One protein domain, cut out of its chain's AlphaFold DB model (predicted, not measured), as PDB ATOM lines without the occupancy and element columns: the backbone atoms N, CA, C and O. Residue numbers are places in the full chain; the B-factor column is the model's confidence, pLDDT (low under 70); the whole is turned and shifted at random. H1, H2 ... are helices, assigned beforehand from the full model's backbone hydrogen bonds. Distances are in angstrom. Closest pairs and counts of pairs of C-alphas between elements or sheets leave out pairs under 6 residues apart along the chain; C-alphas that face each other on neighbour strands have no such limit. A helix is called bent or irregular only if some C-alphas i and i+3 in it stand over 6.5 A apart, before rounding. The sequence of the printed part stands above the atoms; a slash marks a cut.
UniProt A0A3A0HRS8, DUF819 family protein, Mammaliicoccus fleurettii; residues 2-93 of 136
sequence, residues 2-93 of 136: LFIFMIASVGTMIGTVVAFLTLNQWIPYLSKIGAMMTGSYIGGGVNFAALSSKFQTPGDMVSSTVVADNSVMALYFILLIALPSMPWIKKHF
ATOM      1  N   LEU A   2     112.079 105.255  84.907       90.56
ATOM      2  CA  LEU A   2     112.900 105.848  85.977       90.56
ATOM      3  C   LEU A   2     112.721 107.372  86.152       90.56
ATOM      4  O   LEU A   2     112.538 107.834  87.271       90.56
ATOM      5  N   PHE A   3     112.668 108.149  85.064       93.56
ATOM      6  CA  PHE A   3     112.394 109.593  85.148       93.56
ATOM      7  C   PHE A   3     111.015 109.918  85.738       93.56
ATOM      8  O   PHE A   3     110.897 110.789  86.591       93.56
ATOM      9  N   ILE A   4     109.975 109.187  85.323       93.75
ATOM     10  CA  ILE A   4     108.612 109.357  85.852       93.75
ATOM     11  C   ILE A   4     108.584 108.995  87.344       93.75
ATOM     12  O   ILE A   4     107.978 109.706  88.139       93.75
ATOM     13  N   PHE A   5     109.301 107.940  87.736       92.00
ATOM     14  CA  PHE A   5     109.474 107.557  89.135       92.00
ATOM     15  C   PHE A   5     110.208 108.625  89.959       92.00
ATOM     16  O   PHE A   5     109.802 108.891  91.087       92.00
ATOM     17  N   MET A   6     111.241 109.277  89.416       93.31
ATOM     18  CA  MET A   6     111.913 110.394  90.097       93.31
ATOM     19  C   MET A   6     110.967 111.575  90.305       93.31
ATOM     20  O   MET A   6     110.932 112.132  91.397       93.31
ATOM     21  N   ILE A   7     110.168 111.925  89.294       95.00
ATOM     22  CA  ILE A   7     109.169 112.996  89.414       95.00
ATOM     23  C   ILE A   7     108.144 112.648  90.500       95.00
ATOM     24  O   ILE A   7     107.874 113.471  91.373       95.00
ATOM     25  N   ALA A   8     107.621 111.417  90.491       92.44
ATOM     26  CA  ALA A   8     106.697 110.942  91.517       92.44
ATOM     27  C   ALA A   8     107.333 110.979  92.916       92.44
ATOM     28  O   ALA A   8     106.739 111.523  93.841       92.44
ATOM     29  N   SER A   9     108.574 110.500  93.049       92.62
ATOM     30  CA  SER A   9     109.330 110.512  94.308       92.62
ATOM     31  C   SER A   9     109.526 111.922  94.863       92.62
ATOM     32  O   SER A   9     109.335 112.150  96.057       92.62
ATOM     33  N   VAL A  10     109.862 112.888  94.002       95.25
ATOM     34  CA  VAL A  10     109.980 114.301  94.392       95.25
ATOM     35  C   VAL A  10     108.624 114.847  94.843       95.25
ATOM     36  O   VAL A  10     108.557 115.532  95.862       95.25
ATOM     37  N   GLY A  11     107.540 114.503  94.145       94.88
ATOM     38  CA  GLY A  11     106.181 114.855  94.556       94.88
ATOM     39  C   GLY A  11     105.827 114.315  95.945       94.88
ATOM     40  O   GLY A  11     105.368 115.071  96.800       94.88
ATOM     41  N   THR A  12     106.111 113.036  96.208       94.38
ATOM     42  CA  THR A  12     105.902 112.401  97.520       94.38
ATOM     43  C   THR A  12     106.724 113.080  98.618       94.38
ATOM     44  O   THR A  12     106.201 113.348  99.704       94.38
ATOM     45  N   MET A  13     107.988 113.414  98.339       94.25
ATOM     46  CA  MET A  13     108.854 114.150  99.265       94.25
ATOM     47  C   MET A  13     108.268 115.528  99.596       94.25
ATOM     48  O   MET A  13     108.098 115.846 100.772       94.25
ATOM     49  N   ILE A  14     107.917 116.327  98.582       96.50
ATOM     50  CA  ILE A  14     107.345 117.668  98.774       96.50
ATOM     51  C   ILE A  14     106.041 117.581  99.570       96.50
ATOM     52  O   ILE A  14     105.888 118.290 100.562       96.50
ATOM     53  N   GLY A  15     105.127 116.686  99.184       94.69
ATOM     54  CA  GLY A  15     103.850 116.502  99.875       94.69
ATOM     55  C   GLY A  15     104.031 116.147 101.351       94.69
ATOM     56  O   GLY A  15     103.352 116.704 102.209       94.69
ATOM     57  N   THR A  16     105.009 115.296 101.665       94.56
ATOM     58  CA  THR A  16     105.306 114.909 103.053       94.56
ATOM     59  C   THR A  16     105.894 116.056 103.857       94.56
ATOM     60  O   THR A  16     105.501 116.261 105.004       94.56
ATOM     61  N   VAL A  17     106.806 116.833 103.268       95.44
ATOM     62  CA  VAL A  17     107.378 118.014 103.928       95.44
ATOM     63  C   VAL A  17     106.284 119.041 104.216       95.44
ATOM     64  O   VAL A  17     106.196 119.534 105.339       95.44
ATOM     65  N   VAL A  18     105.406 119.317 103.249       96.31
ATOM     66  CA  VAL A  18     104.276 120.238 103.436       96.31
ATOM     67  C   VAL A  18     103.324 119.727 104.519       96.31
ATOM     68  O   VAL A  18     102.955 120.490 105.412       96.31
ATOM     69  N   ALA A  19     102.970 118.439 104.503       93.81
ATOM     70  CA  ALA A  19     102.127 117.834 105.532       93.81
ATOM     71  C   ALA A  19     102.772 117.933 106.924       93.81
ATOM     72  O   ALA A  19     102.114 118.293 107.894       93.81
ATOM     73  N   PHE A  20     104.079 117.689 107.030       94.81
ATOM     74  CA  PHE A  20     104.794 117.795 108.296       94.81
ATOM     75  C   PHE A  20     104.811 119.234 108.830       94.81
ATOM     76  O   PHE A  20     104.486 119.473 109.993       94.81
ATOM     77  N   LEU A  21     105.142 120.210 107.984       95.38
ATOM     78  CA  LEU A  21     105.184 121.615 108.392       95.38
ATOM     79  C   LEU A  21     103.807 122.140 108.815       95.38
ATOM     80  O   LEU A  21     103.724 122.936 109.744       95.38
ATOM     81  N   THR A  22     102.739 121.679 108.165       95.38
ATOM     82  CA  THR A  22     101.371 122.141 108.444       95.38
ATOM     83  C   THR A  22     100.731 121.446 109.645       95.38
ATOM     84  O   THR A  22      99.974 122.085 110.371       95.38
ATOM     85  N   LEU A  23     101.027 120.163 109.883       94.19
ATOM     86  CA  LEU A  23     100.262 119.334 110.822       94.19
ATOM     87  C   LEU A  23     101.061 118.821 112.030       94.19
ATOM     88  O   LEU A  23     100.443 118.268 112.941       94.19
ATOM     89  N   ASN A  24     102.398 118.973 112.102       92.12
ATOM     90  CA  ASN A  24     103.159 118.313 113.185       92.12
ATOM     91  C   ASN A  24     102.782 118.790 114.592       92.12
ATOM     92  O   ASN A  24     102.933 118.033 115.543       92.12
ATOM     93  N   GLN A  25     102.263 120.013 114.726       90.88
ATOM     94  CA  GLN A  25     101.816 120.536 116.019       90.88
ATOM     95  C   GLN A  25     100.527 119.861 116.524       90.88
ATOM     96  O   GLN A  25     100.226 119.942 117.711       90.88
ATOM     97  N   TRP A  26      99.765 119.214 115.636       92.12
ATOM     98  CA  TRP A  26      98.425 118.683 115.914       92.12
ATOM     99  C   TRP A  26      98.427 117.157 115.955       92.12
ATOM    100  O   TRP A  26      97.645 116.554 116.686       92.12
ATOM    101  N   ILE A  27      99.304 116.526 115.170       90.31
ATOM    102  CA  ILE A  27      99.383 115.072 115.050       90.31
ATOM    103  C   ILE A  27     100.643 114.571 115.768       90.31
ATOM    104  O   ILE A  27     101.761 114.837 115.310       90.31
ATOM    105  N   PRO A  28     100.504 113.806 116.865       89.88
ATOM    106  CA  PRO A  28     101.651 113.232 117.548       89.88
ATOM    107  C   PRO A  28     102.363 112.224 116.638       89.88
ATOM    108  O   PRO A  28     101.741 111.528 115.839       89.88
ATOM    109  N   TYR A  29     103.687 112.133 116.764       92.75
ATOM    110  CA  TYR A  29     104.526 111.210 115.986       92.75
ATOM    111  C   TYR A  29     104.443 111.384 114.458       92.75
ATOM    112  O   TYR A  29     104.842 110.480 113.721       92.75
ATOM    113  N   LEU A  30     103.994 112.547 113.965       92.62
ATOM    114  CA  LEU A  30     103.824 112.787 112.529       92.62
ATOM    115  C   LEU A  30     105.114 112.585 111.724       92.62
ATOM    116  O   LEU A  30     105.051 112.127 110.590       92.62
ATOM    117  N   SER A  31     106.287 112.858 112.300       92.88
ATOM    118  CA  SER A  31     107.576 112.570 111.652       92.88
ATOM    119  C   SER A  31     107.768 111.076 111.375       92.88
ATOM    120  O   SER A  31     108.217 110.703 110.293       92.88
ATOM    121  N   LYS A  32     107.387 110.210 112.323       93.69
ATOM    122  CA  LYS A  32     107.468 108.750 112.178       93.69
ATOM    123  C   LYS A  32     106.440 108.235 111.173       93.69
ATOM    124  O   LYS A  32     106.771 107.415 110.321       93.69
ATOM    125  N   ILE A  33     105.217 108.764 111.236       93.88
ATOM    126  CA  ILE A  33     104.136 108.437 110.298       93.88
ATOM    127  C   ILE A  33     104.520 108.861 108.879       93.88
ATOM    128  O   ILE A  33     104.434 108.059 107.956       93.88
ATOM    129  N   GLY A  34     105.025 110.084 108.703       93.06
ATOM    130  CA  GLY A  34     105.493 110.597 107.418       93.06
ATOM    131  C   GLY A  34     106.633 109.758 106.838       93.06
ATOM    132  O   GLY A  34     106.591 109.398 105.663       93.06
ATOM    133  N   ALA A  35     107.613 109.366 107.658       92.56
ATOM    134  CA  ALA A  35     108.682 108.465 107.227       92.56
ATOM    135  C   ALA A  35     108.138 107.099 106.767       92.56
ATOM    136  O   ALA A  35     108.541 106.572 105.735       92.56
ATOM    137  N   MET A  36     107.172 106.539 107.490       94.56
ATOM    138  CA  MET A  36     106.565 105.253 107.152       94.56
ATOM    139  C   MET A  36     105.723 105.308 105.872       94.56
ATOM    140  O   MET A  36     105.842 104.438 105.009       94.56
ATOM    141  N   MET A  37     104.906 106.354 105.728       94.19
ATOM    142  CA  MET A  37     104.036 106.566 104.571       94.19
ATOM    143  C   MET A  37     104.842 106.850 103.306       94.19
ATOM    144  O   MET A  37     104.588 106.242 102.270       94.19
ATOM    145  N   THR A  38     105.868 107.704 103.387       93.88
ATOM    146  CA  THR A  38     106.796 107.916 102.262       93.88
ATOM    147  C   THR A  38     107.462 106.618 101.837       93.88
ATOM    148  O   THR A  38     107.510 106.319 100.645       93.88
ATOM    149  N   GLY A  39     107.903 105.797 102.793       92.00
ATOM    150  CA  GLY A  39     108.433 104.476 102.487       92.00
ATOM    151  C   GLY A  39     107.430 103.577 101.773       92.00
ATOM    152  O   GLY A  39     107.804 102.931 100.796       92.00
ATOM    153  N   SER A  40     106.168 103.580 102.204       92.62
ATOM    154  CA  SER A  40     105.084 102.815 101.573       92.62
ATOM    155  C   SER A  40     104.853 103.209 100.119       92.62
ATOM    156  O   SER A  40     104.801 102.355  99.239       92.62
ATOM    157  N   TYR A  41     104.775 104.506  99.831       90.81
ATOM    158  CA  TYR A  41     104.466 104.975  98.479       90.81
ATOM    159  C   TYR A  41     105.625 104.820  97.489       90.81
ATOM    160  O   TYR A  41     105.393 104.781  96.282       90.81
ATOM    161  N   ILE A  42     106.861 104.691  97.978       91.56
ATOM    162  CA  ILE A  42     108.044 104.468  97.136       91.56
ATOM    163  C   ILE A  42     108.421 102.984  97.034       91.56
ATOM    164  O   ILE A  42     108.843 102.531  95.973       91.56
ATOM    165  N   GLY A  43     108.282 102.224  98.124       85.88
ATOM    166  CA  GLY A  43     108.777 100.846  98.260       85.88
ATOM    167  C   GLY A  43     107.734  99.817  98.710       85.88
ATOM    168  O   GLY A  43     108.088  98.675  98.994       85.88
ATOM    169  N   GLY A  44     106.460 100.197  98.789       89.31
ATOM    170  CA  GLY A  44     105.342  99.326  99.144       89.31
ATOM    171  C   GLY A  44     105.266  98.946 100.627       89.31
ATOM    172  O   GLY A  44     106.010  99.436 101.480       89.31
ATOM    173  N   GLY A  45     104.366  98.005 100.930       86.75
ATOM    174  CA  GLY A  45     104.077  97.564 102.301       86.75
ATOM    175  C   GLY A  45     105.279  96.973 103.050       86.75
ATOM    176  O   GLY A  45     105.363  97.098 104.270       86.75
ATOM    177  N   VAL A  46     106.252  96.392 102.341       89.44
ATOM    178  CA  VAL A  46     107.496  95.899 102.962       89.44
ATOM    179  C   VAL A  46     108.343  97.040 103.524       89.44
ATOM    180  O   VAL A  46     108.889  96.918 104.618       89.44
ATOM    181  N   ASN A  47     108.398  98.180 102.830       93.00
ATOM    182  CA  ASN A  47     109.122  99.356 103.300       93.00
ATOM    183  C   ASN A  47     108.346 100.068 104.417       93.00
ATOM    184  O   ASN A  47     108.940 100.510 105.397       93.00
ATOM    185  N   PHE A  48     107.011 100.087 104.336       92.31
ATOM    186  CA  PHE A  48     106.157 100.523 105.444       92.31
ATOM    187  C   PHE A  48     106.461  99.729 106.727       92.31
ATOM    188  O   PHE A  48     106.741 100.324 107.766       92.31
ATOM    189  N   ALA A  49     106.484  98.393 106.652       90.56
ATOM    190  CA  ALA A  49     106.781  97.527 107.794       90.56
ATOM    191  C   ALA A  49     108.222  97.690 108.314       90.56
ATOM    192  O   ALA A  49     108.458  97.710 109.523       90.56
ATOM    193  N   ALA A  50     109.198  97.847 107.416       92.31
ATOM    194  CA  ALA A  50     110.587  98.070 107.802       92.31
ATOM    195  C   ALA A  50     110.763  99.399 108.555       92.31
ATOM    196  O   ALA A  50     111.411  99.441 109.604       92.31
ATOM    197  N   LEU A  51     110.161 100.483 108.058       93.50
ATOM    198  CA  LEU A  51     110.266 101.805 108.674       93.50
ATOM    199  C   LEU A  51     109.426 101.923 109.950       93.50
ATOM    200  O   LEU A  51     109.864 102.581 110.894       93.50
ATOM    201  N   SER A  52     108.272 101.251 110.032       92.25
ATOM    202  CA  SER A  52     107.471 101.206 111.263       92.25
ATOM    203  C   SER A  52     108.255 100.607 112.427       92.25
ATOM    204  O   SER A  52     108.280 101.191 113.515       92.25
ATOM    205  N   SER A  53     108.980  99.519 112.150       91.19
ATOM    206  CA  SER A  53     109.898  98.865 113.079       91.19
ATOM    207  C   SER A  53     111.116  99.741 113.388       91.19
ATOM    208  O   SER A  53     111.408 100.010 114.554       91.19
ATOM    209  N   LYS A  54     111.791 100.278 112.358       92.69
ATOM    210  CA  LYS A  54     113.010 101.093 112.515       92.69
ATOM    211  C   LYS A  54     112.785 102.338 113.373       92.69
ATOM    212  O   LYS A  54     113.620 102.653 114.215       92.69
ATOM    213  N   PHE A  55     111.676 103.043 113.163       92.69
ATOM    214  CA  PHE A  55     111.342 104.255 113.914       92.69
ATOM    215  C   PHE A  55     110.564 103.980 115.205       92.69
ATOM    216  O   PHE A  55     110.238 104.931 115.924       92.69
ATOM    217  N   GLN A  56     110.278 102.707 115.511       92.12
ATOM    218  CA  GLN A  56     109.510 102.282 116.684       92.12
ATOM    219  C   GLN A  56     108.234 103.119 116.815       92.12
ATOM    220  O   GLN A  56     108.032 103.867 117.779       92.12
ATOM    221  N   THR A  57     107.436 103.118 115.749       91.12
ATOM    222  CA  THR A  57     106.190 103.887 115.728       91.12
ATOM    223  C   THR A  57     105.157 103.172 116.596       91.12
ATOM    224  O   THR A  57     105.044 101.950 116.478       91.12
ATOM    225  N   PRO A  58     104.412 103.886 117.458       92.81
ATOM    226  CA  PRO A  58     103.375 103.273 118.284       92.81
ATOM    227  C   PRO A  58     102.375 102.461 117.444       92.81
ATOM    228  O   PRO A  58     101.948 102.909 116.379       92.81
ATOM    229  N   GLY A  59     102.039 101.245 117.887       90.81
ATOM    230  CA  GLY A  59     101.239 100.298 117.095       90.81
ATOM    231  C   GLY A  59      99.791 100.743 116.862       90.81
ATOM    232  O   GLY A  59      99.208 100.447 115.819       90.81
ATOM    233  N   ASP A  60      99.234 101.506 117.797       93.25
ATOM    234  CA  ASP A  60      97.975 102.236 117.657       93.25
ATOM    235  C   ASP A  60      98.054 103.263 116.520       93.25
ATOM    236  O   ASP A  60      97.226 103.228 115.614       93.25
ATOM    237  N   MET A  61      99.108 104.087 116.478       93.38
ATOM    238  CA  MET A  61      99.319 105.048 115.389       93.38
ATOM    239  C   MET A  61      99.543 104.357 114.040       93.38
ATOM    240  O   MET A  61      99.029 104.831 113.027       93.38
ATOM    241  N   VAL A  62     100.263 103.230 114.005       92.94
ATOM    242  CA  VAL A  62     100.419 102.410 112.789       92.94
ATOM    243  C   VAL A  62      99.056 101.935 112.295       92.94
ATOM    244  O   VAL A  62      98.717 102.138 111.132       92.94
ATOM    245  N   SER A  63      98.254 101.352 113.187       93.50
ATOM    246  CA  SER A  63      96.937 100.809 112.849       93.50
ATOM    247  C   SER A  63      95.987 101.905 112.363       93.50
ATOM    248  O   SER A  63      95.373 101.765 111.307       93.50
ATOM    249  N   SER A  64      95.917 103.033 113.075       93.75
ATOM    250  CA  SER A  64      95.116 104.192 112.671       93.75
ATOM    251  C   SER A  64      95.570 104.771 111.331       93.75
ATOM    252  O   SER A  64      94.728 105.133 110.512       93.75
ATOM    253  N   THR A  65      96.881 104.812 111.073       93.44
ATOM    254  CA  THR A  65      97.432 105.292 109.797       93.44
ATOM    255  C   THR A  65      97.016 104.389 108.639       93.44
ATOM    256  O   THR A  65      96.571 104.899 107.619       93.44
ATOM    257  N   VAL A  66      97.087 103.061 108.794       92.75
ATOM    258  CA  VAL A  66      96.658 102.110 107.747       92.75
ATOM    259  C   VAL A  66      95.168 102.261 107.433       92.75
ATOM    260  O   VAL A  66      94.767 102.241 106.271       92.75
ATOM    261  N   VAL A  67      94.332 102.440 108.460       94.25
ATOM    262  CA  VAL A  67      92.892 102.665 108.265       94.25
ATOM    263  C   VAL A  67      92.642 103.982 107.530       94.25
ATOM    264  O   VAL A  67      91.845 104.014 106.589       94.25
ATOM    265  N   ALA A  68      93.334 105.053 107.922       93.75
ATOM    266  CA  ALA A  68      93.226 106.350 107.263       93.75
ATOM    267  C   ALA A  68      93.674 106.281 105.794       93.75
ATOM    268  O   ALA A  68      92.963 106.774 104.922       93.75
ATOM    269  N   ASP A  69      94.793 105.612 105.510       92.50
ATOM    270  CA  ASP A  69      95.349 105.439 104.165       92.50
ATOM    271  C   ASP A  69      94.367 104.730 103.225       92.50
ATOM    272  O   ASP A  69      93.988 105.259 102.177       92.50
ATOM    273  N   ASN A  70      93.848 103.579 103.658       92.44
ATOM    274  CA  ASN A  70      92.875 102.812 102.882       92.44
ATOM    275  C   ASN A  70      91.569 103.590 102.656       92.44
ATOM    276  O   ASN A  70      90.969 103.507 101.583       92.44
ATOM    277  N   SER A  71      91.138 104.375 103.648       94.25
ATOM    278  CA  SER A  71      89.929 105.201 103.542       94.25
ATOM    279  C   SER A  71      90.108 106.339 102.534       94.25
ATOM    280  O   SER A  71      89.240 106.563 101.688       94.25
ATOM    281  N   VAL A  72      91.250 107.034 102.578       93.75
ATOM    282  CA  VAL A  72      91.587 108.090 101.613       93.75
ATOM    283  C   VAL A  72      91.714 107.508 100.206       93.75
ATOM    284  O   VAL A  72      91.197 108.106  99.264       93.75
ATOM    285  N   MET A  73      92.311 106.323 100.056       92.00
ATOM    286  CA  MET A  73      92.421 105.644  98.763       92.00
ATOM    287  C   MET A  73      91.047 105.298  98.170       92.00
ATOM    288  O   MET A  73      90.822 105.488  96.974       92.00
ATOM    289  N   ALA A  74      90.096 104.851  98.995       93.81
ATOM    290  CA  ALA A  74      88.729 104.589  98.546       93.81
ATOM    291  C   ALA A  74      88.048 105.862  98.012       93.81
ATOM    292  O   ALA A  74      87.479 105.852  96.918       93.81
ATOM    293  N   LEU A  75      88.156 106.978  98.742       94.50
ATOM    294  CA  LEU A  75      87.630 108.274  98.299       94.50
ATOM    295  C   LEU A  75      88.321 108.760  97.023       94.50
ATOM    296  O   LEU A  75      87.660 109.233  96.097       94.50
ATOM    297  N   TYR A  76      89.640 108.605  96.952       92.56
ATOM    298  CA  TYR A  76      90.433 108.951  95.783       92.56
ATOM    299  C   TYR A  76      89.976 108.179  94.543       92.56
ATOM    300  O   TYR A  76      89.777 108.784  93.492       92.56
ATOM    301  N   PHE A  77      89.722 106.872  94.657       92.06
ATOM    302  CA  PHE A  77      89.196 106.086  93.542       92.06
ATOM    303  C   PHE A  77      87.811 106.535  93.095       92.06
ATOM    304  O   PHE A  77      87.581 106.661  91.893       92.06
ATOM    305  N   ILE A  78      86.905 106.818  94.032       93.88
ATOM    306  CA  ILE A  78      85.572 107.337  93.696       93.88
ATOM    307  C   ILE A  78      85.703 108.646  92.909       93.88
ATOM    308  O   ILE A  78      85.070 108.803  91.865       93.88
ATOM    309  N   LEU A  79      86.567 109.557  93.362       92.12
ATOM    310  CA  LEU A  79      86.836 110.809  92.660       92.12
ATOM    311  C   LEU A  79      87.426 110.558  91.271       92.12
ATOM    312  O   LEU A  79      86.904 111.092  90.298       92.12
ATOM    313  N   LEU A  80      88.451 109.711  91.147       89.56
ATOM    314  CA  LEU A  80      89.060 109.385  89.856       89.56
ATOM    315  C   LEU A  80      88.067 108.780  88.860       89.56
ATOM    316  O   LEU A  80      88.115 109.116  87.680       89.56
ATOM    317  N   ILE A  81      87.161 107.914  89.316       89.38
ATOM    318  CA  ILE A  81      86.113 107.319  88.476       89.38
ATOM    319  C   ILE A  81      85.073 108.376  88.076       89.38
ATOM    320  O   ILE A  81      84.562 108.361  86.955       89.38
ATOM    321  N   ALA A  82      84.771 109.321  88.966       88.75
ATOM    322  CA  ALA A  82      83.830 110.401  88.696       88.75
ATOM    323  C   ALA A  82      84.405 111.489  87.768       88.75
ATOM    324  O   ALA A  82      83.649 112.085  86.997       88.75
ATOM    325  N   LEU A  83      85.719 111.743  87.794       87.56
ATOM    326  CA  LEU A  83      86.375 112.815  87.030       87.56
ATOM    327  C   LEU A  83      86.061 112.780  85.516       87.56
ATOM    328  O   LEU A  83      85.639 113.813  84.992       87.56
ATOM    329  N   PRO A  84      86.161 111.639  84.797       81.81
ATOM    330  CA  PRO A  84      85.789 111.553  83.381       81.81
ATOM    331  C   PRO A  84      84.317 111.864  83.098       81.81
ATOM    332  O   PRO A  84      83.960 112.184  81.966       81.81
ATOM    333  N   SER A  85      83.445 111.763  84.103       80.31
ATOM    334  CA  SER A  85      82.022 112.083  83.965       80.31
ATOM    335  C   SER A  85      81.752 113.589  84.034       80.31
ATOM    336  O   SER A  85      80.677 114.030  83.626       80.31
ATOM    337  N   MET A  86      82.723 114.396  84.478       85.12
ATOM    338  CA  MET A  86      82.582 115.847  84.561       85.12
ATOM    339  C   MET A  86      82.648 116.499  83.164       85.12
ATOM    340  O   MET A  86      83.618 116.286  82.430       85.12
ATOM    341  N   PRO A  87      81.676 117.359  82.790       79.44
ATOM    342  CA  PRO A  87      81.619 117.982  81.461       79.44
ATOM    343  C   PRO A  87      82.870 118.791  81.094       79.44
ATOM    344  O   PRO A  87      83.281 118.818  79.935       79.44
ATOM    345  N   TRP A  88      83.505 119.429  82.084       81.75
ATOM    346  CA  TRP A  88      84.728 120.210  81.890       81.75
ATOM    347  C   TRP A  88      85.931 119.333  81.511       81.75
ATOM    348  O   TRP A  88      86.671 119.675  80.587       81.75
ATOM    349  N   ILE A  89      86.079 118.169  82.155       83.00
ATOM    350  CA  ILE A  89      87.157 117.215  81.860       83.00
ATOM    351  C   ILE A  89      86.956 116.582  80.490       83.00
ATOM    352  O   ILE A  89      87.909 116.538  79.719       83.00
ATOM    353  N   LYS A  90      85.723 116.207  80.123       74.12
ATOM    354  CA  LYS A  90      85.421 115.713  78.766       74.12
ATOM    355  C   LYS A  90      85.789 116.711  77.663       74.12
ATOM    356  O   LYS A  90      86.137 116.296  76.563       74.12
ATOM    357  N   LYS A  91      85.710 118.018  77.943       76.50
ATOM    358  CA  LYS A  91      86.054 119.079  76.984       76.50
ATOM    359  C   LYS A  91      87.567 119.267  76.814       76.50
ATOM    360  O   LYS A  91      87.996 119.591  75.713       76.50
ATOM    361  N   HIS A  92      88.357 119.091  77.877       80.69
ATOM    362  CA  HIS A  92      89.819 119.263  77.843       80.69
ATOM    363  C   HIS A  92      90.587 117.978  77.520       80.69
ATOM    364  O   HIS A  92      91.653 118.037  76.917       80.69
ATOM    365  N   PHE A  93      90.053 116.822  77.911       76.50
ATOM    366  CA  PHE A  93      90.674 115.523  77.705       76.50
ATOM    367  C   PHE A  93      89.844 114.727  76.703       76.50
ATOM    368  O   PHE A  93      88.826 114.121  77.048       76.50
TER     369      PHE A  93
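AT A GLANCE: This is residues 2 to 93 of the 136 residues of the protein "DUF819 family protein" of Mammaliicoccus fleurettii (UniProt A0A3A0HRS8). The longest helix, H3, is a 40.1 A arm that starts near a row of three helical pieces, H1 and the two arms of the bent helix H2, and then runs away from them, with residues 70 to 83 sticking out free. The row is a zigzag with H2a between H1 and H2b, side by side and running opposite ways in turn, and the short helix H4 turns off sharply at the far end of H3. The printed part has 92 residues with four named helices, in the order H1, H2, H3, H4, and no named strand; the class is all helix. The whole is loose, with a radius of gyration of the C-alphas of 15.7 A, and elongated, spanning 49 by 29 by 26 A.

IN THESE COORDINATES: H3 is residues 59 to 85, from C-alpha 59 at (101.239, 100.298, 117.095) to C-alpha 85 at (82.022, 112.083, 83.965). It is irregular, but only just: C-alphas 81 and 84 are 6.6 A apart. H4 is residues 87 to 92, 9.1 A long. H1 is residues 2 to 23, 31.0 A long, with C-alpha 2 at (112.900, 105.848, 85.977). H2, residues 30 to 54, was assigned as one helix by its hydrogen bonds but is bent, with C-alphas 42 and 45 9.5 A apart. Its arms are H2a, residues 30 to 42, 18.0 A long, and H2b, residues 45 to 54, 14.0 A long.

HOW THE PARTS SIT: H3 and H2a only just touch, with 3 pairs of C-alphas within 8 A, through residues 61 to 65 of H3 and residue 33 of H2a; the closest C-alphas, of Ile 33 and Thr 65, are 7.4 A apart. They run the same way at a steep tilt of 52 degrees. H2b is close to H3 but not clearly touching, the closest C-alphas being those of Ser 52 and Val 62, 7.3 A apart. H2a and H2b touch, closest at the C-alphas of Ser 40 and Phe 48, 4.6 A, and run opposite ways at a shallow tilt of 31 degrees. H1 and H2a form a helical hairpin and touch, closest at the C-alphas of Thr 16 and Gly 34, 6.1 A, with a shallow tilt of 16 degrees, opposite ways. The helix packing is mostly aligned, but only just: 2 of 3 touching pairs are at a shallow tilt. H1 is apart from H2b and H3. H4 is close to H3 but not clearly touching, about perpendicular at 82 degrees, with the C-alphas of Pro 84 and Lys 90 closest at 6.2 A. Every O i to N i+4 pair is within hydrogen-bond range in H1, H2a, H2b and H4, and 21 of 23 are in H3.

THE WHOLE: The two C-alphas farthest apart, of Gln 56 and Lys 91, are 49.1 A apart. The printed part has no cut. The links from H2 to H3 and from H3 to H4 are tight, and that from H1 to H2 is short. Residues 85 to 92, of which 87 to 92 belong to H4, also stand free. The mean pLDDT of the printed part is 91.3, and no printed residue is under 70; H4 has a mean of 79.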